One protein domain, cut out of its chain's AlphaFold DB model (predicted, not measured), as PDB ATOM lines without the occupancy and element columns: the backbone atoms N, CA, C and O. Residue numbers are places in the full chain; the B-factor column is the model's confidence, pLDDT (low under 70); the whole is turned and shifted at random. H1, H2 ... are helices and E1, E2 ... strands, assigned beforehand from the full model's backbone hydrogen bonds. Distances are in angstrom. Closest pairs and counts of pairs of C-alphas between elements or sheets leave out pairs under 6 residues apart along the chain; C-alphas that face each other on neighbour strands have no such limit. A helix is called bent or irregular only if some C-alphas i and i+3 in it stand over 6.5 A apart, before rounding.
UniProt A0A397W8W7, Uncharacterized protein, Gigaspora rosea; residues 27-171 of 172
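This is residues 27 to 171 of the 172 residues of an uncharacterized protein of Gigaspora rosea (UniProt A0A397W8W7). This is a long, loose bundle of helices: the 37-residue H5 runs along most of its length, with H1, H2 and the shorter H4 over one side of it. On the other side H6 crosses H5 near its last residues, and a small strand hairpin, E1 and E2, lies beyond the end of H1 and the beginning of H2. The printed part has 145 residues, in the order H1, E1, E2, H2, H3, H4, H5, H6, with an antiparallel sheet E1 - E2; the class is mostly helix. The whole is loose, with a radius of gyration of the C-alphas of 19.3 A, and elongated, spanning 57 by 37 by 23 A.

H1, residues 27 to 51, has a kink of 37 degrees near residue 45. Residues 58 to 60, E1, and 64 to 66, E2, form an antiparallel hairpin, with N 60 and O 64 3.0 A apart and N 66 and O 58 3.0 A apart, both within hydrogen-bond range. H2, residues 72 to 93, has a kink of 44 degrees near residue 79 and is irregular, with C-alphas 75 and 78 7.4 A apart. H1, with residues 42 to 50 alone, only just touches H2, with 3 pairs of C-alphas within 8 A, the closest being Phe 42 and Trp 84 at 7.7 A. H3, residues 95 to 98, touches no helix but is near H2. H4, residues 100 to 109, touches residues 27 to 34 of H1 at a shallow tilt of 19 degrees, opposite ways; the closest C-alphas are those of Ile 30 and Ala 106, 6.4 A. H5, residues 112 to 148, touches H2 at a shallow tilt of 24 degrees, opposite ways, with the C-alphas of Ala 81 and Gln 137 closest at 5.4 A. H1, H2, H4 and H5 form a bundle, helices side by side. H6, residues 158 to 171, touches H5 residues 138 to 146 alone at a steep tilt of 58 degrees; the closest C-alphas, Ala 142 and Ser 164, are 4.7 A apart. H4 and H6 have every O i to N i+4 pair within hydrogen-bond range; H1 has 19 of 21, H2 15 of 18 and H5 32 of 33, while H3 is too short for such a pair.

H1 begins at C-alpha 27 (31.236, -8.875, 54.755) and is 33.9 A long. H2 measures 32.9 A, H4 14.5 A and H6 20.4 A. H5 runs 52.9 A from C-alpha 112 (38.842, 0.152, 55.959) to C-alpha 148 (-5.930, 2.421, 27.863).

The two C-alphas farthest apart, those of Arg 62 and Ser 111, are 61.5 A apart. The printed part has no cut, and no link is long. Mean pLDDT of the printed part is 80.6; residues 52 to 75, 153 and 171 are under 70.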
ATOM      1  N   LEU A  27      31.571  -9.714  55.904       89.62
ATOM      2  CA  LEU A  27      31.236  -8.875  54.755       89.62
ATOM      3  C   LEU A  27      29.922  -9.338  54.127       89.62
ATOM      4  O   LEU A  27      29.016  -8.529  53.917       89.62
ATOM      5  N   ILE A  28      29.783 -10.645  53.892       88.19
ATOM      6  CA  ILE A  28      28.552 -11.216  53.334       88.19
ATOM      7  C   ILE A  28      27.374 -10.973  54.283       88.19
ATOM      8  O   ILE A  28      26.278 -10.631  53.835       88.19
ATOM      9  N   ASN A  29      27.575 -11.100  55.596       90.00
ATOM     10  CA  ASN A  29      26.522 -10.862  56.580       90.00
ATOM     11  C   ASN A  29      26.022  -9.406  56.540       90.00
ATOM     12  O   ASN A  29      24.813  -9.169  56.464       90.00
ATOM     13  N   ILE A  30      26.940  -8.435  56.490       91.56
ATOM     14  CA  ILE A  30      26.597  -7.018  56.312       91.56
ATOM     15  C   ILE A  30      25.853  -6.793  54.988       91.56
ATOM     16  O   ILE A  30      24.790  -6.173  54.987       91.56
ATOM     17  N   GLN A  31      26.340  -7.345  53.873       88.38
ATOM     18  CA  GLN A  31      25.673  -7.225  52.571       88.38
ATOM     19  C   GLN A  31      24.243  -7.787  52.596       88.38
ATOM     20  O   GLN A  31      23.317  -7.155  52.081       88.38
ATOM     21  N   ILE A  32      24.030  -8.938  53.241       87.56
ATOM     22  CA  ILE A  32      22.698  -9.534  53.414       87.56
ATOM     23  C   ILE A  32      21.798  -8.615  54.243       87.56
ATOM     24  O   ILE A  32      20.648  -8.397  53.862       87.56
ATOM     25  N   LYS A  33      22.293  -8.047  55.350       90.69
ATOM     26  CA  LYS A  33      21.517  -7.107  56.175       90.69
ATOM     27  C   LYS A  33      21.077  -5.883  55.378       90.69
ATOM     28  O   LYS A  33      19.903  -5.518  55.432       90.69
ATOM     29  N   ILE A  34      21.986  -5.297  54.600       89.81
ATOM     30  CA  ILE A  34      21.690  -4.150  53.733       89.81
ATOM     31  C   ILE A  34      20.632  -4.523  52.689       89.81
ATOM     32  O   ILE A  34      19.657  -3.789  52.518       89.81
ATOM     33  N   LEU A  35      20.757  -5.692  52.054       87.62
ATOM     34  CA  LEU A  35      19.779  -6.182  51.081       87.62
ATOM     35  C   LEU A  35      18.396  -6.397  51.708       87.62
ATOM     36  O   LEU A  35      17.385  -6.004  51.125       87.62
ATOM     37  N   VAL A  36      18.334  -6.997  52.900       88.50
ATOM     38  CA  VAL A  36      17.074  -7.201  53.629       88.50
ATOM     39  C   VAL A  36      16.441  -5.856  53.961       88.50
ATOM     40  O   VAL A  36      15.257  -5.655  53.687       88.50
ATOM     41  N   GLN A  37      17.221  -4.912  54.481       89.75
ATOM     42  CA  GLN A  37      16.731  -3.584  54.823       89.75
ATOM     43  C   GLN A  37      16.195  -2.844  53.590       89.75
ATOM     44  O   GLN A  37      15.073  -2.339  53.617       89.75
ATOM     45  N   PHE A  38      16.944  -2.846  52.484       87.50
ATOM     46  CA  PHE A  38      16.476  -2.308  51.209       87.50
ATOM     47  C   PHE A  38      15.173  -2.979  50.759       87.50
ATOM     48  O   PHE A  38      14.244  -2.302  50.321       87.50
ATOM     49  N   SER A  39      15.064  -4.302  50.907       84.38
ATOM     50  CA  SER A  39      13.888  -5.047  50.459       84.38
ATOM     51  C   SER A  39      12.615  -4.682  51.223       84.38
ATOM     52  O   SER A  39      11.559  -4.517  50.612       84.38
ATOM     53  N   ILE A  40      12.731  -4.463  52.532       85.94
ATOM     54  CA  ILE A  40      11.636  -3.992  53.387       85.94
ATOM     55  C   ILE A  40      11.227  -2.576  52.977       85.94
ATOM     56  O   ILE A  40      10.047  -2.278  52.833       85.94
ATOM     57  N   LEU A  41      12.194  -1.695  52.727       85.31
ATOM     58  CA  LEU A  41      11.899  -0.308  52.380       85.31
ATOM     59  C   LEU A  41      11.329  -0.142  50.963       85.31
ATOM     60  O   LEU A  41      10.495   0.733  50.742       85.31
ATOM     61  N   PHE A  42      11.756  -0.969  50.005       84.19
ATOM     62  CA  PHE A  42      11.413  -0.811  48.590       84.19
ATOM     63  C   PHE A  42      10.370  -1.821  48.092       84.19
ATOM     64  O   PHE A  42       9.339  -1.438  47.526       84.19
ATOM     65  N   TYR A  43      10.605  -3.120  48.300       81.81
ATOM     66  CA  TYR A  43       9.759  -4.175  47.738       81.81
ATOM     67  C   TYR A  43       8.488  -4.417  48.539       81.81
ATOM     68  O   TYR A  43       7.486  -4.803  47.940       81.81
ATOM     69  N   GLU A  44       8.472  -4.183  49.851       82.00
ATOM     70  CA  GLU A  44       7.241  -4.335  50.629       82.00
ATOM     71  C   GLU A  44       6.162  -3.321  50.193       82.00
ATOM     72  O   GLU A  44       5.066  -3.764  49.833       82.00
ATOM     73  N   PRO A  45       6.436  -2.003  50.070       79.94
ATOM     74  CA  PRO A  45       5.459  -1.056  49.528       79.94
ATOM     75  C   PRO A  45       5.039  -1.362  48.086       79.94
ATOM     76  O   PRO A  45       3.881  -1.145  47.716       79.94
ATOM     77  N   LEU A  46       5.969  -1.854  47.263       78.25
ATOM     78  CA  LEU A  46       5.697  -2.249  45.882       78.25
ATOM     79  C   LEU A  46       4.782  -3.477  45.828       78.25
ATOM     80  O   LEU A  46       3.789  -3.487  45.107       78.25
ATOM     81  N   THR A  47       5.057  -4.478  46.657       76.75
ATOM     82  CA  THR A  47       4.234  -5.679  46.787       76.75
ATOM     83  C   THR A  47       2.840  -5.304  47.276       76.75
ATOM     84  O   THR A  47       1.862  -5.665  46.630       76.75
ATOM     85  N   GLN A  48       2.731  -4.491  48.334       75.19
ATOM     86  CA  GLN A  48       1.456  -3.965  48.840       75.19
ATOM     87  C   GLN A  48       0.673  -3.189  47.777       75.19
ATOM     88  O   GLN A  48      -0.553  -3.256  47.748       75.19
ATOM     89  N   PHE A  49       1.348  -2.478  46.874       76.31
ATOM     90  CA  PHE A  49       0.680  -1.841  45.745       76.31
ATOM     91  C   PHE A  49       0.073  -2.872  44.777       76.31
ATOM     92  O   PHE A  49      -1.082  -2.735  44.387       76.31
ATOM     93  N   PHE A  50       0.799  -3.935  44.429       72.38
ATOM     94  CA  PHE A  50       0.292  -4.944  43.492       72.38
ATOM     95  C   PHE A  50      -0.772  -5.876  44.090       72.38
ATOM     96  O   PHE A  50      -1.736  -6.207  43.399       72.38
ATOM     97  N   ILE A  51      -0.618  -6.298  45.349       72.75
ATOM     98  CA  ILE A  51      -1.483  -7.321  45.972       72.75
ATOM     99  C   ILE A  51      -2.480  -6.752  46.989       72.75
ATOM    100  O   ILE A  51      -3.470  -7.408  47.317       72.75
ATOM    101  N   GLY A  52      -2.222  -5.558  47.521       63.38
ATOM    102  CA  GLY A  52      -2.999  -4.955  48.601       63.38
ATOM    103  C   GLY A  52      -4.189  -4.118  48.123       63.38
ATOM    104  O   GLY A  52      -4.359  -3.817  46.940       63.38
ATOM    105  N   GLN A  53      -5.031  -3.710  49.077       57.06
ATOM    106  CA  GLN A  53      -5.977  -2.607  48.876       57.06
ATOM    107  C   GLN A  53      -5.248  -1.285  49.122       57.06
ATOM    108  O   GLN A  53      -4.516  -1.187  50.103       57.06
ATOM    109  N   ASP A  54      -5.492  -0.253  48.307       55.09
ATOM    110  CA  ASP A  54      -4.998   1.100  48.597       55.09
ATOM    111  C   ASP A  54      -5.530   1.528  49.986       55.09
ATOM    112  O   ASP A  54      -6.753   1.654  50.157       55.09
ATOM    113  N   PRO A  55      -4.666   1.679  51.013       52.75
ATOM    114  CA  PRO A  55      -5.121   1.952  52.373       52.75
ATOM    115  C   PRO A  55      -5.694   3.367  52.490       52.75
ATOM    116  O   PRO A  55      -6.482   3.637  53.397       52.75
ATOM    117  N   VAL A  56      -5.348   4.248  51.546       57.78
ATOM    118  CA  VAL A  56      -5.812   5.629  51.491       57.78
ATOM    119  C   VAL A  56      -7.050   5.710  50.588       57.78
ATOM    120  O   VAL A  56      -6.932   5.559  49.368       57.78
ATOM    121  N   PRO A  57      -8.257   5.951  51.135       54.75
ATOM    122  CA  PRO A  57      -9.422   6.232  50.308       54.75
ATOM    123  C   PRO A  57      -9.187   7.520  49.511       54.75
ATOM    124  O   PRO A  57      -8.724   8.521  50.053       54.75
ATOM    125  N   GLN A  58      -9.502   7.497  48.216       58.66
ATOM    126  CA  GLN A  58      -9.310   8.646  47.331       58.66
ATOM    127  C   GLN A  58     -10.653   9.217  46.891       58.66
ATOM    128  O   GLN A  58     -11.664   8.510  46.828       58.66
ATOM    129  N   ILE A  59     -10.663  10.519  46.605       53.06
ATOM    130  CA  ILE A  59     -11.842  11.202  46.087       53.06
ATOM    131  C   ILE A  59     -12.024  10.776  44.634       53.06
ATOM    132  O   ILE A  59     -11.243  11.146  43.761       53.06
ATOM    133  N   PHE A  60     -13.073  10.002  44.383       52.91
ATOM    134  CA  PHE A  60     -13.553   9.739  43.035       52.91
ATOM    135  C   PHE A  60     -14.748  10.651  42.754       52.91
ATOM    136  O   PHE A  60     -15.449  11.059  43.686       52.91
ATOM    137  N   SER A  61     -14.922  11.007  41.478       44.47
ATOM    138  CA  SER A  61     -15.900  11.967  40.943       44.47
ATOM    139  C   SER A  61     -17.128  12.229  41.840       44.47
ATOM    140  O   SER A  61     -17.835  11.312  42.260       44.47
ATOM    141  N   ARG A  62     -17.401  13.521  42.094       51.75
ATOM    142  CA  ARG A  62     -18.412  14.046  43.044       51.75
ATOM    143  C   ARG A  62     -18.056  13.908  44.538       51.75
ATOM    144  O   ARG A  62     -18.928  13.575  45.337       51.75
ATOM    145  N   ASN A  63     -16.812  14.200  44.930       53.53
ATOM    146  CA  ASN A  63     -16.400  14.346  46.340       53.53
ATOM    147  C   ASN A  63     -16.662  13.120  47.239       53.53
ATOM    148  O   ASN A  63     -16.776  13.259  48.456       53.53
ATOM    149  N   LYS A  64     -16.754  11.908  46.675       53.47
ATOM    150  CA  LYS A  64     -16.949  10.687  47.467       53.47
ATOM    151  C   LYS A  64     -15.631   9.941  47.620       53.47
ATOM    152  O   LYS A  64     -15.037   9.502  46.637       53.47
ATOM    153  N   LEU A  65     -15.208   9.770  48.871       53.31
ATOM    154  CA  LEU A  65     -14.102   8.897  49.249       53.31
ATOM    155  C   LEU A  65     -14.501   7.443  48.979       53.31
ATOM    156  O   LEU A  65     -15.408   6.911  49.619       53.31
ATOM    157  N   LYS A  66     -13.838   6.798  48.021       59.25
ATOM    158  CA  LYS A  66     -13.963   5.355  47.788       59.25
ATOM    159  C   LYS A  66     -12.578   4.731  47.660       59.25
ATOM    160  O   LYS A  66     -11.668   5.317  47.077       59.25
ATOM    161  N   LYS A  67     -12.424   3.521  48.201       58.81
ATOM    162  CA  LYS A  67     -11.279   2.656  47.894       58.81
ATOM    163  C   LYS A  67     -11.430   2.141  46.461       58.81
ATOM    164  O   LYS A  67     -12.547   1.829  46.043       58.81
ATOM    165  N   LEU A  68     -10.334   2.082  45.706       56.16
ATOM    166  CA  LEU A  68     -10.373   1.525  44.353       56.16
ATOM    167  C   LEU A  68     -10.674   0.021  44.401       56.16
ATOM    168  O   LEU A  68     -10.150  -0.664  45.282       56.16
ATOM    169  N   PRO A  69     -11.468  -0.504  43.450       56.28
ATOM    170  CA  PRO A  69     -11.614  -1.939  43.273       56.28
ATOM    171  C   PRO A  69     -10.272  -2.592  42.927       56.28
ATOM    172  O   PRO A  69      -9.403  -1.972  42.301       56.28
ATOM    173  N   TYR A  70     -10.137  -3.868  43.286       53.78
ATOM    174  CA  TYR A  70      -9.035  -4.719  42.846       53.78
ATOM    175  C   TYR A  70      -8.872  -4.642  41.317       53.78
ATOM    176  O   TYR A  70      -9.855  -4.672  40.580       53.78
ATOM    177  N   GLY A  71      -7.634  -4.483  40.841       53.75
ATOM    178  CA  GLY A  71      -7.316  -4.395  39.408       53.75
ATOM    179  C   GLY A  71      -7.383  -2.992  38.781       53.75
ATOM    180  O   GLY A  71      -6.800  -2.779  37.725       53.75
ATOM    181  N   CYS A  72      -7.982  -1.983  39.430       59.75
ATOM    182  CA  CYS A  72      -7.980  -0.603  38.905       59.75
ATOM    183  C   CYS A  72      -6.682   0.181  39.192       59.75
ATOM    184  O   CYS A  72      -6.571   1.349  38.814       59.75
ATOM    185  N   GLN A  73      -5.699  -0.440  39.850       63.56
ATOM    186  CA  GLN A  73      -4.418   0.189  40.189       63.56
ATOM    187  C   GLN A  73      -3.495   0.376  38.977       63.56
ATOM    188  O   GLN A  73      -2.597   1.208  39.040       63.56
ATOM    189  N   ALA A  74      -3.759  -0.308  37.854       63.91
ATOM    190  CA  ALA A  74      -2.980  -0.168  36.621       63.91
ATOM    191  C   ALA A  74      -2.875   1.295  36.147       63.91
ATOM    192  O   ALA A  74      -1.821   1.747  35.713       63.91
ATOM    193  N   ARG A  75      -3.944   2.080  36.344       65.31
ATOM    194  CA  ARG A  75      -3.976   3.512  36.008       65.31
ATOM    195  C   ARG A  75      -3.055   4.374  36.880       65.31
ATOM    196  O   ARG A  75      -2.747   5.492  36.497       65.31
ATOM    197  N   LYS A  76      -2.640   3.868  38.045       72.81
ATOM    198  CA  LYS A  76      -1.726   4.529  38.991       72.81
ATOM    199  C   LYS A  76      -0.276   4.082  38.830       72.81
ATOM    200  O   LYS A  76       0.571   4.576  39.570       72.81
ATOM    201  N   ILE A  77       0.016   3.144  37.922       75.81
ATOM    202  CA  ILE A  77       1.373   2.612  37.747       75.81
ATOM    203  C   ILE A  77       2.375   3.735  37.440       75.81
ATOM    204  O   ILE A  77       3.397   3.753  38.117       75.81
ATOM    205  N   PRO A  78       2.109   4.719  36.556       73.06
ATOM    206  CA  PRO A  78       3.085   5.781  36.302       73.06
ATOM    207  C   PRO A  78       3.315   6.703  37.503       73.06
ATOM    208  O   PRO A  78       4.453   7.052  37.814       73.06
ATOM    209  N   ASP A  79       2.259   7.060  38.239       77.00
ATOM    210  CA  ASP A  79       2.390   7.867  39.461       77.00
ATOM    211  C   ASP A  79       3.169   7.118  40.549       77.00
ATOM    212  O   ASP A  79       3.907   7.712  41.335       77.00
ATOM    213  N   LYS A  80       3.000   5.795  40.620       79.44
ATOM    214  CA  LYS A  80       3.732   4.938  41.555       79.44
ATOM    215  C   LYS A  80       5.172   4.706  41.124       79.44
ATOM    216  O   LYS A  80       6.037   4.789  41.986       79.44
ATOM    217  N   ALA A  81       5.431   4.531  39.830       79.19
ATOM    218  CA  ALA A  81       6.774   4.470  39.266       79.19
ATOM    219  C   ALA A  81       7.568   5.739  39.608       79.19
ATOM    220  O   ALA A  81       8.660   5.630  40.153       79.19
ATOM    221  N   ASN A  82       6.964   6.925  39.446       80.94
ATOM    222  CA  ASN A  82       7.558   8.194  39.888       80.94
ATOM    223  C   ASN A  82       7.879   8.208  41.388       80.94
ATOM    224  O   ASN A  82       8.953   8.635  41.799       80.94
ATOM    225  N   LYS A  83       6.943   7.755  42.234       84.25
ATOM    226  CA  LYS A  83       7.170   7.702  43.688       84.25
ATOM    227  C   LYS A  83       8.330   6.779  44.052       84.25
ATOM    228  O   LYS A  83       9.093   7.113  44.949       84.25
ATOM    229  N   TRP A  84       8.462   5.642  43.374       85.56
ATOM    230  CA  TRP A  84       9.566   4.708  43.591       85.56
ATOM    231  C   TRP A  84      10.897   5.261  43.085       85.56
ATOM    232  O   TRP A  84      11.891   5.153  43.794       85.56
ATOM    233  N   LEU A  85      10.910   5.911  41.918       86.94
ATOM    234  CA  LEU A  85      12.093   6.597  41.403       86.94
ATOM    235  C   LEU A  85      12.566   7.684  42.378       86.94
ATOM    236  O   LEU A  85      13.728   7.693  42.771       86.94
ATOM    237  N   ASN A  86      11.652   8.539  42.843       88.88
ATOM    238  CA  ASN A  86      11.966   9.583  43.821       88.88
ATOM    239  C   ASN A  86      12.497   9.002  45.133       88.88
ATOM    240  O   ASN A  86      13.437   9.548  45.697       88.88
ATOM    241  N   PHE A  87      11.935   7.883  45.595       89.44
ATOM    242  CA  PHE A  87      12.430   7.190  46.778       89.44
ATOM    243  C   PHE A  87      13.876   6.697  46.600       89.44
ATOM    244  O   PHE A  87      14.690   6.866  47.502       89.44
ATOM    245  N   LEU A  88      14.226   6.131  45.438       90.12
ATOM    246  CA  LEU A  88      15.605   5.712  45.156       90.12
ATOM    247  C   LEU A  88      16.564   6.908  45.073       90.12
ATOM    248  O   LEU A  88      17.670   6.840  45.602       90.12
ATOM    249  N   ILE A  89      16.130   8.018  44.466       90.94
ATOM    250  CA  ILE A  89      16.903   9.270  44.411       90.94
ATOM    251  C   ILE A  89      17.139   9.822  45.824       90.94
ATOM    252  O   ILE A  89      18.260  10.195  46.166       90.94
ATOM    253  N   GLU A  90      16.103   9.846  46.664       92.81
ATOM    254  CA  GLU A  90      16.198  10.289  48.056       92.81
ATOM    255  C   GLU A  90      17.110   9.373  48.878       92.81
ATOM    256  O   GLU A  90      17.924   9.861  49.665       92.81
ATOM    257  N   MET A  91      17.023   8.058  48.659       90.88
ATOM    258  CA  MET A  91      17.918   7.084  49.271       90.88
ATOM    259  C   MET A  91      19.368   7.327  48.869       90.88
ATOM    260  O   MET A  91      20.237   7.261  49.730       90.88
ATOM    261  N   LYS A  92      19.639   7.662  47.603       91.06
ATOM    262  CA  LYS A  92      20.998   7.970  47.137       91.06
ATOM    263  C   LYS A  92      21.526   9.237  47.798       91.06
ATOM    264  O   LYS A  92      22.645   9.248  48.296       91.06
ATOM    265  N   ALA A  93      20.706  10.284  47.857       92.19
ATOM    266  CA  ALA A  93      21.080  11.547  48.487       92.19
ATOM    267  C   ALA A  93      21.325  11.414  50.002       92.19
ATOM    268  O   ALA A  93      22.134  12.148  50.563       92.19
ATOM    269  N   ASN A  94      20.643  10.471  50.662       92.94
ATOM    270  CA  ASN A  94      20.694  10.269  52.110       92.94
ATOM    271  C   ASN A  94      21.225   8.877  52.491       92.94
ATOM    272  O   ASN A  94      20.829   8.324  53.519       92.94
ATOM    273  N   PHE A  95      22.111   8.303  51.673       88.88
ATOM    274  CA  PHE A  95      22.552   6.906  51.770       88.88
ATOM    275  C   PHE A  95      22.991   6.507  53.187       88.88
ATOM    276  O   PHE A  95      22.477   5.545  53.766       88.88
ATOM    277  N   TYR A  96      23.863   7.315  53.794       90.75
ATOM    278  CA  TYR A  96      24.376   7.085  55.145       90.75
ATOM    279  C   TYR A  96      23.298   7.133  56.229       90.75
ATOM    280  O   TYR A  96      23.438   6.471  57.250       90.75
ATOM    281  N   ILE A  97      22.216   7.886  56.020       92.12
ATOM    282  CA  ILE A  97      21.092   7.955  56.961       92.12
ATOM    283  C   ILE A  97      20.242   6.691  56.833       92.12
ATOM    284  O   ILE A  97      19.902   6.071  57.840       92.12
ATOM    285  N   PHE A  98      19.940   6.277  55.599       88.94
ATOM    286  CA  PHE A  98      19.137   5.082  55.339       88.94
ATOM    287  C   PHE A  98      19.779   3.820  55.912       88.94
ATOM    288  O   PHE A  98      19.082   3.002  56.508       88.94
ATOM    289  N   PHE A  99      21.098   3.678  55.790       90.00
ATOM    290  CA  PHE A  99      21.824   2.495  56.253       90.00
ATOM    291  C   PHE A  99      22.646   2.736  57.525       90.00
ATOM    292  O   PHE A  99      23.505   1.920  57.842       90.00
ATOM    293  N   ALA A 100      22.369   3.805  58.283       92.69
ATOM    294  CA  ALA A 100      23.201   4.269  59.401       92.69
ATOM    295  C   ALA A 100      23.614   3.154  60.372       92.69
ATOM    296  O   ALA A 100      24.799   2.967  60.635       92.69
ATOM    297  N   ASN A 101      22.647   2.378  60.865       93.06
ATOM    298  CA  ASN A 101      22.911   1.304  61.825       93.06
ATOM    299  C   ASN A 101      23.803   0.207  61.227       93.06
ATOM    300  O   ASN A 101      24.740  -0.251  61.872       93.06
ATOM    301  N   THR A 102      23.521  -0.195  59.987       92.62
ATOM    302  CA  THR A 102      24.226  -1.288  59.310       92.62
ATOM    303  C   THR A 102      25.630  -0.867  58.873       92.62
ATOM    304  O   THR A 102      26.565  -1.651  58.987       92.62
ATOM    305  N   LEU A 103      25.807   0.385  58.439       93.75
ATOM    306  CA  LEU A 103      27.118   0.954  58.115       93.75
ATOM    307  C   LEU A 103      27.963   1.175  59.370       93.75
ATOM    308  O   LEU A 103      29.158   0.901  59.355       93.75
ATOM    309  N   TYR A 104      27.351   1.611  60.475       94.62
ATOM    310  CA  TYR A 104      28.043   1.707  61.759       94.62
ATOM    311  C   TYR A 104      28.508   0.333  62.255       94.62
ATOM    312  O   TYR A 104      29.619   0.192  62.757       94.62
ATOM    313  N   GLU A 105      27.681  -0.701  62.091       94.06
ATOM    314  CA  GLU A 105      28.090  -2.075  62.378       94.06
ATOM    315  C   GLU A 105      29.257  -2.508  61.475       94.06
ATOM    316  O   GLU A 105      30.258  -3.014  61.974       94.06
ATOM    317  N   ALA A 106      29.167  -2.242  60.170       93.81
ATOM    318  CA  ALA A 106      30.204  -2.582  59.201       93.81
ATOM    319  C   ALA A 106      31.556  -1.923  59.526       93.81
ATOM    320  O   ALA A 106      32.576  -2.605  59.487       93.81
ATOM    321  N   LEU A 107      31.560  -0.647  59.931       94.44
ATOM    322  CA  LEU A 107      32.767   0.081  60.356       94.44
ATOM    323  C   LEU A 107      33.504  -0.585  61.527       94.44
ATOM    324  O   LEU A 107      34.718  -0.463  61.635       94.44
ATOM    325  N   ASN A 108      32.778  -1.261  62.421       93.88
ATOM    326  CA  ASN A 108      33.371  -1.902  63.596       93.88
ATOM    327  C   ASN A 108      33.933  -3.302  63.306       93.88
ATOM    328  O   ASN A 108      34.630  -3.859  64.154       93.88
ATOM    329  N   ILE A 109      33.580  -3.896  62.166       94.12
ATOM    330  CA  ILE A 109      33.853  -5.307  61.870       94.12
ATOM    331  C   ILE A 109      34.773  -5.468  60.658       94.12
ATOM    332  O   ILE A 109      35.628  -6.351  60.657       94.12
ATOM    333  N   LEU A 110      34.583  -4.645  59.630       94.62
ATOM    334  CA  LEU A 110      35.334  -4.715  58.384       94.62
ATOM    335  C   LEU A 110      36.628  -3.908  58.477       94.62
ATOM    336  O   LEU A 110      36.730  -2.940  59.231       94.62
ATOM    337  N   SER A 111      37.617  -4.288  57.670       95.25
ATOM    338  CA  SER A 111      38.749  -3.406  57.399       95.25
ATOM    339  C   SER A 111      38.300  -2.161  56.626       95.25
ATOM    340  O   SER A 111      37.267  -2.163  55.956       95.25
ATOM    341  N   GLU A 112      39.103  -1.100  56.683       95.00
ATOM    342  CA  GLU A 112      38.842   0.152  55.959       95.00
ATOM    343  C   GLU A 112      38.637  -0.087  54.454       95.00
ATOM    344  O   GLU A 112      37.648   0.370  53.890       95.00
ATOM    345  N   GLN A 113      39.486  -0.913  53.830       95.19
ATOM    346  CA  GLN A 113      39.347  -1.283  52.415       95.19
ATOM    347  C   GLN A 113      38.054  -2.046  52.114       95.19
ATOM    348  O   GLN A 113      37.394  -1.772  51.114       95.19
ATOM    349  N   GLU A 114      37.675  -3.016  52.948       94.06
ATOM    350  CA  GLU A 114      36.425  -3.764  52.754       94.06
ATOM    351  C   GLU A 114      35.201  -2.859  52.912       94.06
ATOM    352  O   GLU A 114      34.225  -3.006  52.175       94.06
ATOM    353  N   PHE A 115      35.258  -1.916  53.852       94.81
ATOM    354  CA  PHE A 115      34.199  -0.944  54.069       94.81
ATOM    355  C   PHE A 115      34.056   0.025  52.887       94.81
ATOM    356  O   PHE A 115      32.940   0.233  52.411       94.81
ATOM    357  N   GLU A 116      35.159   0.576  52.374       94.19
ATOM    358  CA  GLU A 116      35.142   1.454  51.196       94.19
ATOM    359  C   GLU A 116      34.551   0.740  49.977       94.19
ATOM    360  O   GLU A 116      33.605   1.236  49.364       94.19
ATOM    361  N   VAL A 117      35.026  -0.476  49.684       93.31
ATOM    362  CA  VAL A 117      34.515  -1.283  48.566       93.31
ATOM    363  C   VAL A 117      33.025  -1.589  48.733       93.31
ATOM    364  O   VAL A 117      32.274  -1.549  47.756       93.31
ATOM    365  N   LEU A 118      32.570  -1.886  49.954       92.25
ATOM    366  CA  LEU A 118      31.154  -2.107  50.241       92.25
ATOM    367  C   LEU A 118      30.317  -0.868  49.900       92.25
ATOM    368  O   LEU A 118      29.288  -0.996  49.235       92.25
ATOM    369  N   VAL A 119      30.738   0.316  50.350       92.12
ATOM    370  CA  VAL A 119      30.018   1.572  50.098       92.12
ATOM    371  C   VAL A 119      29.979   1.880  48.603       92.12
ATOM    372  O   VAL A 119      28.892   2.102  48.069       92.12
ATOM    373  N   GLU A 120      31.113   1.793  47.906       93.12
ATOM    374  CA  GLU A 120      31.185   2.031  46.459       93.12
ATOM    375  C   GLU A 120      30.248   1.103  45.673       93.12
ATOM    376  O   GLU A 120      29.507   1.542  44.790       93.12
ATOM    377  N   GLN A 121      30.235  -0.192  46.008       90.88
ATOM    378  CA  GLN A 121      29.364  -1.168  45.349       90.88
ATOM    379  C   GLN A 121      27.880  -0.881  45.588       90.88
ATOM    380  O   GLN A 121      27.061  -1.080  44.685       90.88
ATOM    381  N   LEU A 122      27.518  -0.418  46.785       89.88
ATOM    382  CA  LEU A 122      26.139  -0.079  47.124       89.88
ATOM    383  C   LEU A 122      25.671   1.195  46.424       89.88
ATOM    384  O   LEU A 122      24.579   1.200  45.852       89.88
ATOM    385  N   GLU A 123      26.492   2.244  46.414       90.81
ATOM    386  CA  GLU A 123      26.194   3.478  45.685       90.81
ATOM    387  C   GLU A 123      26.061   3.209  44.183       90.81
ATOM    388  O   GLU A 123      25.100   3.658  43.550       90.81
ATOM    389  N   TYR A 124      26.964   2.400  43.623       91.19
ATOM    390  CA  TYR A 124      26.884   1.970  42.232       91.19
ATOM    391  C   TYR A 124      25.608   1.166  41.945       91.19
ATOM    392  O   TYR A 124      24.918   1.411  40.953       91.19
ATOM    393  N   GLY A 125      25.263   0.213  42.816       88.31
ATOM    394  CA  GLY A 125      24.043  -0.581  42.688       88.31
ATOM    395  C   GLY A 125      22.779   0.279  42.713       88.31
ATOM    396  O   GLY A 125      21.863   0.059  41.915       88.31
ATOM    397  N   LEU A 126      22.747   1.292  43.580       89.12
ATOM    398  CA  LEU A 126      21.639   2.235  43.679       89.12
ATOM    399  C   LEU A 126      21.533   3.127  42.438       89.12
ATOM    400  O   LEU A 126      20.430   3.327  41.932       89.12
ATOM    401  N   GLU A 127      22.661   3.578  41.887       91.31
ATOM    402  CA  GLU A 127      22.672   4.319  40.625       91.31
ATOM    403  C   GLU A 127      22.075   3.494  39.483       91.31
ATOM    404  O   GLU A 127      21.187   3.951  38.759       91.31
ATOM    405  N   LYS A 128      22.475   2.223  39.378       88.31
ATOM    406  CA  LYS A 128      21.898   1.308  38.389       88.31
ATOM    407  C   LYS A 128      20.416   1.035  38.612       88.31
ATOM    408  O   LYS A 128      19.690   0.838  37.636       88.31
ATOM    409  N   ALA A 129      19.943   1.038  39.855       85.81
ATOM    410  CA  ALA A 129      18.518   0.911  40.147       85.81
ATOM    411  C   ALA A 129      17.721   2.152  39.705       85.81
ATOM    412  O   ALA A 129      16.620   1.999  39.170       85.81
ATOM    413  N   ILE A 130      18.274   3.357  39.877       87.69
ATOM    414  CA  ILE A 130      17.665   4.623  39.436       87.69
ATOM    415  C   ILE A 130      17.570   4.665  37.909       87.69
ATOM    416  O   ILE A 130      16.467   4.820  37.386       87.69
ATOM    417  N   GLU A 131      18.686   4.432  37.206       86.50
ATOM    418  CA  GLU A 131      18.728   4.392  35.734       86.50
ATOM    419  C   GLU A 131      17.657   3.442  35.172       86.50
ATOM    420  O   GLU A 131      16.900   3.789  34.269       86.50
ATOM    421  N   ARG A 132      17.544   2.234  35.739       80.94
ATOM    422  CA  ARG A 132      16.554   1.242  35.291       80.94
ATOM    423  C   ARG A 132      15.116   1.607  35.647       80.94
ATOM    424  O   ARG A 132      14.202   1.231  34.916       80.94
ATOM    425  N   SER A 133      14.895   2.294  36.763       79.62
ATOM    426  CA  SER A 133      13.549   2.693  37.189       79.62
ATOM    427  C   SER A 133      12.970   3.782  36.285       79.62
ATOM    428  O   SER A 133      11.777   3.746  35.989       79.62
ATOM    429  N   ASP A 134      13.813   4.682  35.779       76.88
ATOM    430  CA  ASP A 134      13.424   5.697  34.793       76.88
ATOM    431  C   ASP A 134      12.956   5.065  33.462       76.88
ATOM    432  O   ASP A 134      11.917   5.427  32.897       76.88
ATOM    433  N   LEU A 135      13.634   3.995  33.023       78.56
ATOM    434  CA  LEU A 135      13.186   3.179  31.884       78.56
ATOM    435  C   LEU A 135      11.806   2.553  32.138       78.56
ATOM    436  O   LEU A 135      10.923   2.600  31.279       78.56
ATOM    437  N   GLY A 136      11.600   1.985  33.331       74.00
ATOM    438  CA  GLY A 136      10.323   1.387  33.728       74.00
ATOM    439  C   GLY A 136       9.177   2.400  33.778       74.00
ATOM    440  O   GLY A 136       8.046   2.082  33.407       74.00
ATOM    441  N   GLN A 137       9.467   3.637  34.180       78.94
ATOM    442  CA  GLN A 137       8.512   4.739  34.147       78.94
ATOM    443  C   GLN A 137       8.113   5.103  32.714       78.94
ATOM    444  O   GLN A 137       6.919   5.214  32.424       78.94
ATOM    445  N   SER A 138       9.092   5.232  31.819       80.50
ATOM    446  CA  SER A 138       8.844   5.505  30.399       80.50
ATOM    447  C   SER A 138       7.978   4.412  29.758       80.50
ATOM    448  O   SER A 138       7.003   4.700  29.061       80.50
ATOM    449  N   TYR A 139       8.257   3.142  30.073       78.81
ATOM    450  CA  TYR A 139       7.436   2.012  29.630       78.81
ATOM    451  C   TYR A 139       6.003   2.068  30.189       78.81
ATOM    452  O   TYR A 139       5.037   1.839  29.461       78.81
ATOM    453  N   ALA A 140       5.831   2.414  31.469       77.69
ATOM    454  CA  ALA A 140       4.508   2.525  32.081       77.69
ATOM    455  C   ALA A 140       3.637   3.602  31.415       77.69
ATOM    456  O   ALA A 140       2.439   3.380  31.221       77.69
ATOM    457  N   TYR A 141       4.214   4.751  31.047       80.44
ATOM    458  CA  TYR A 141       3.478   5.783  30.315       80.44
ATOM    459  C   TYR A 141       3.067   5.320  28.915       80.44
ATOM    460  O   TYR A 141       1.902   5.493  28.548       80.44
ATOM    461  N   ALA A 142       3.971   4.663  28.182       81.50
ATOM    462  CA  ALA A 142       3.664   4.058  26.886       81.50
ATOM    463  C   ALA A 142       2.523   3.033  26.975       81.50
ATOM    464  O   ALA A 142       1.572   3.083  26.197       81.50
ATOM    465  N   LEU A 143       2.548   2.164  27.987       79.75
ATOM    466  CA  LEU A 143       1.500   1.171  28.215       79.75
ATOM    467  C   LEU A 143       0.144   1.816  28.535       79.75
ATOM    468  O   LEU A 143      -0.889   1.356  28.044       79.75
ATOM    469  N   ILE A 144       0.124   2.902  29.322       77.88
ATOM    470  CA  ILE A 144      -1.110   3.665  29.555       77.88
ATOM    471  C   ILE A 144      -1.656   4.265  28.258       77.88
ATOM    472  O   ILE A 144      -2.871   4.227  28.037       77.88
ATOM    473  N   HIS A 145      -0.784   4.810  27.415       81.38
ATOM    474  CA  HIS A 145      -1.186   5.391  26.144       81.38
ATOM    475  C   HIS A 145      -1.802   4.343  25.209       81.38
ATOM    476  O   HIS A 145      -2.940   4.520  24.772       81.38
ATOM    477  N   VAL A 146      -1.099   3.229  24.976       80.88
ATOM    478  CA  VAL A 146      -1.508   2.189  24.020       80.88
ATOM    479  C   VAL A 146      -2.721   1.401  24.519       80.88
ATOM    480  O   VAL A 146      -3.768   1.385  23.874       80.88
ATOM    481  N   ILE A 147      -2.629   0.788  25.704       76.69
ATOM    482  CA  ILE A 147      -3.654  -0.156  26.180       76.69
ATOM    483  C   ILE A 147      -4.923   0.571  26.619       76.69
ATOM    484  O   ILE A 147      -6.039   0.128  26.338       76.69
ATOM    485  N   PHE A 148      -4.779   1.694  27.327       71.62
ATOM    486  CA  PHE A 148      -5.930   2.421  27.863       71.62
ATOM    487  C   PHE A 148      -6.418   3.544  26.943       71.62
ATOM    488  O   PHE A 148      -7.398   4.203  27.292       71.62
ATOM    489  N   LYS A 149      -5.780   3.746  25.779       79.06
ATOM    490  CA  LYS A 149      -6.124   4.780  24.786       79.06
ATOM    491  C   LYS A 149      -6.230   6.180  25.396       79.06
ATOM    492  O   LYS A 149      -7.068   6.988  24.995       79.06
ATOM    493  N   ASN A 150      -5.403   6.458  26.402       75.69
ATOM    494  CA  ASN A 150      -5.356   7.768  27.036       75.69
ATOM    495  C   ASN A 150      -4.478   8.712  26.219       75.69
ATOM    496  O   ASN A 150      -3.420   8.326  25.727       75.69
ATOM    497  N   SER A 151      -4.881   9.975  26.124       74.69
ATOM    498  CA  SER A 151      -4.025  11.026  25.587       74.69
ATOM    499  C   SER A 151      -2.816  11.256  26.494       74.69
ATOM    500  O   SER A 151      -2.910  11.180  27.723       74.69
ATOM    501  N   TRP A 152      -1.674  11.556  25.879       76.69
ATOM    502  CA  TRP A 152      -0.482  11.949  26.613       76.69
ATOM    503  C   TRP A 152      -0.766  13.204  27.445       76.69
ATOM    504  O   TRP A 152      -1.271  14.202  26.931       76.69
ATOM    505  N   LEU A 153      -0.450  13.155  28.741       67.25
ATOM    506  CA  LEU A 153      -0.622  14.299  29.648       67.25
ATOM    507  C   LEU A 153       0.389  15.423  29.361       67.25
ATOM    508  O   LEU A 153       0.115  16.588  29.633       67.25
ATOM    509  N   LYS A 154       1.554  15.062  28.816       77.00
ATOM    510  CA  LYS A 154       2.656  15.934  28.383       77.00
ATOM    511  C   LYS A 154       3.212  15.400  27.062       77.00
ATOM    512  O   LYS A 154       2.930  14.256  26.727       77.00
ATOM    513  N   SER A 155       4.000  16.189  26.329       82.56
ATOM    514  CA  SER A 155       4.679  15.669  25.132       82.56
ATOM    515  C   SER A 155       5.506  14.433  25.510       82.56
ATOM    516  O   SER A 155       6.291  14.538  26.458       82.56
ATOM    517  N   PRO A 156       5.323  13.288  24.828       85.12
ATOM    518  CA  PRO A 156       6.053  12.079  25.162       85.12
ATOM    519  C   PRO A 156       7.536  12.223  24.817       85.12
ATOM    520  O   PRO A 156       7.897  12.900  23.850       85.12
ATOM    521  N   ALA A 157       8.388  11.583  25.611       86.12
ATOM    522  CA  ALA A 157       9.807  11.447  25.308       86.12
ATOM    523  C   ALA A 157      10.027  10.440  24.165       86.12
ATOM    524  O   ALA A 157       9.219   9.532  23.966       86.12
ATOM    525  N   GLU A 158      11.152  10.541  23.448       87.00
ATOM    526  CA  GLU A 158      11.499   9.615  22.350       87.00
ATOM    527  C   GLU A 158      11.430   8.144  22.783       87.00
ATOM    528  O   GLU A 158      10.948   7.284  22.048       87.00
ATOM    529  N   GLN A 159      11.847   7.863  24.015       84.12
ATOM    530  CA  GLN A 159      11.835   6.521  24.578       84.12
ATOM    531  C   GLN A 159      10.418   6.006  24.889       84.12
ATOM    532  O   GLN A 159      10.136   4.827  24.685       84.12
ATOM    533  N   GLU A 160       9.503   6.883  25.315       86.56
ATOM    534  CA  GLU A 160       8.083   6.549  25.502       86.56
ATOM    535  C   GLU A 160       7.412   6.247  24.151       86.56
ATOM    536  O   GLU A 160       6.610   5.319  24.053       86.56
ATOM    537  N   ILE A 161       7.787   6.978  23.093       86.75
ATOM    538  CA  ILE A 161       7.329   6.726  21.717       86.75
ATOM    539  C   ILE A 161       7.832   5.363  21.227       86.75
ATOM    540  O   ILE A 161       7.047   4.576  20.702       86.75
ATOM    541  N   ALA A 162       9.116   5.054  21.434       88.19
ATOM    542  CA  ALA A 162       9.696   3.772  21.040       88.19
ATOM    543  C   ALA A 162       8.980   2.587  21.713       88.19
ATOM    544  O   ALA A 162       8.576   1.646  21.028       88.19
ATOM    545  N   TYR A 163       8.745   2.660  23.029       87.81
ATOM    546  CA  TYR A 163       7.972   1.636  23.738       87.81
ATOM    547  C   TYR A 163       6.521   1.562  23.264       87.81
ATOM    548  O   TYR A 163       5.979   0.468  23.148       87.81
ATOM    549  N   SER A 164       5.886   2.698  22.969       85.75
ATOM    550  CA  SER A 164       4.511   2.724  22.462       85.75
ATOM    551  C   SER A 164       4.393   1.984  21.132       85.75
ATOM    552  O   SER A 164       3.464   1.200  20.962       85.75
ATOM    553  N   ASN A 165       5.329   2.209  20.208       87.56
ATOM    554  CA  ASN A 165       5.344   1.523  18.916       87.56
ATOM    555  C   ASN A 165       5.513   0.011  19.098       87.56
ATOM    556  O   ASN A 165       4.750  -0.755  18.527       87.56
ATOM    557  N   GLN A 166       6.442  -0.405  19.964       85.81
ATOM    558  CA  GLN A 166       6.668  -1.819  20.254       85.81
ATOM    559  C   GLN A 166       5.430  -2.496  20.867       85.81
ATOM    560  O   GLN A 166       5.041  -3.575  20.443       85.81
ATOM    561  N   ILE A 167       4.778  -1.853  21.843       84.62
ATOM    562  CA  ILE A 167       3.556  -2.397  22.453       84.62
ATOM    563  C   ILE A 167       2.432  -2.475  21.412       84.62
ATOM    564  O   ILE A 167       1.658  -3.421  21.437       84.62
ATOM    565  N   GLN A 168       2.322  -1.503  20.507       84.94
ATOM    566  CA  GLN A 168       1.312  -1.533  19.449       84.94
ATOM    567  C   GLN A 168       1.540  -2.717  18.492       84.94
ATOM    568  O   GLN A 168       0.593  -3.437  18.202       84.94
ATOM    569  N   GLU A 169       2.791  -2.965  18.088       85.19
ATOM    570  CA  GLU A 169       3.178  -4.119  17.259       85.19
ATOM    571  C   GLU A 169       2.887  -5.471  17.932       85.19
ATOM    572  O   GLU A 169       2.512  -6.419  17.252       85.19
ATOM    573  N   ASP A 170       3.027  -5.566  19.257       76.12
ATOM    574  CA  ASP A 170       2.758  -6.801  20.007       76.12
ATOM    575  C   ASP A 170       1.249  -7.121  20.153       76.12
ATOM    576  O   ASP A 170       0.893  -8.247  20.517       76.12
ATOM    577  N   TYR A 171       0.359  -6.141  19.936       64.81
ATOM    578  CA  TYR A 171      -1.096  -6.267  20.137       64.81
ATOM    579  C   TYR A 171      -1.925  -6.299  18.841       64.81
ATOM    580  O   TYR A 171      -3.109  -6.648  18.917       64.81
TER     581      TYR A 171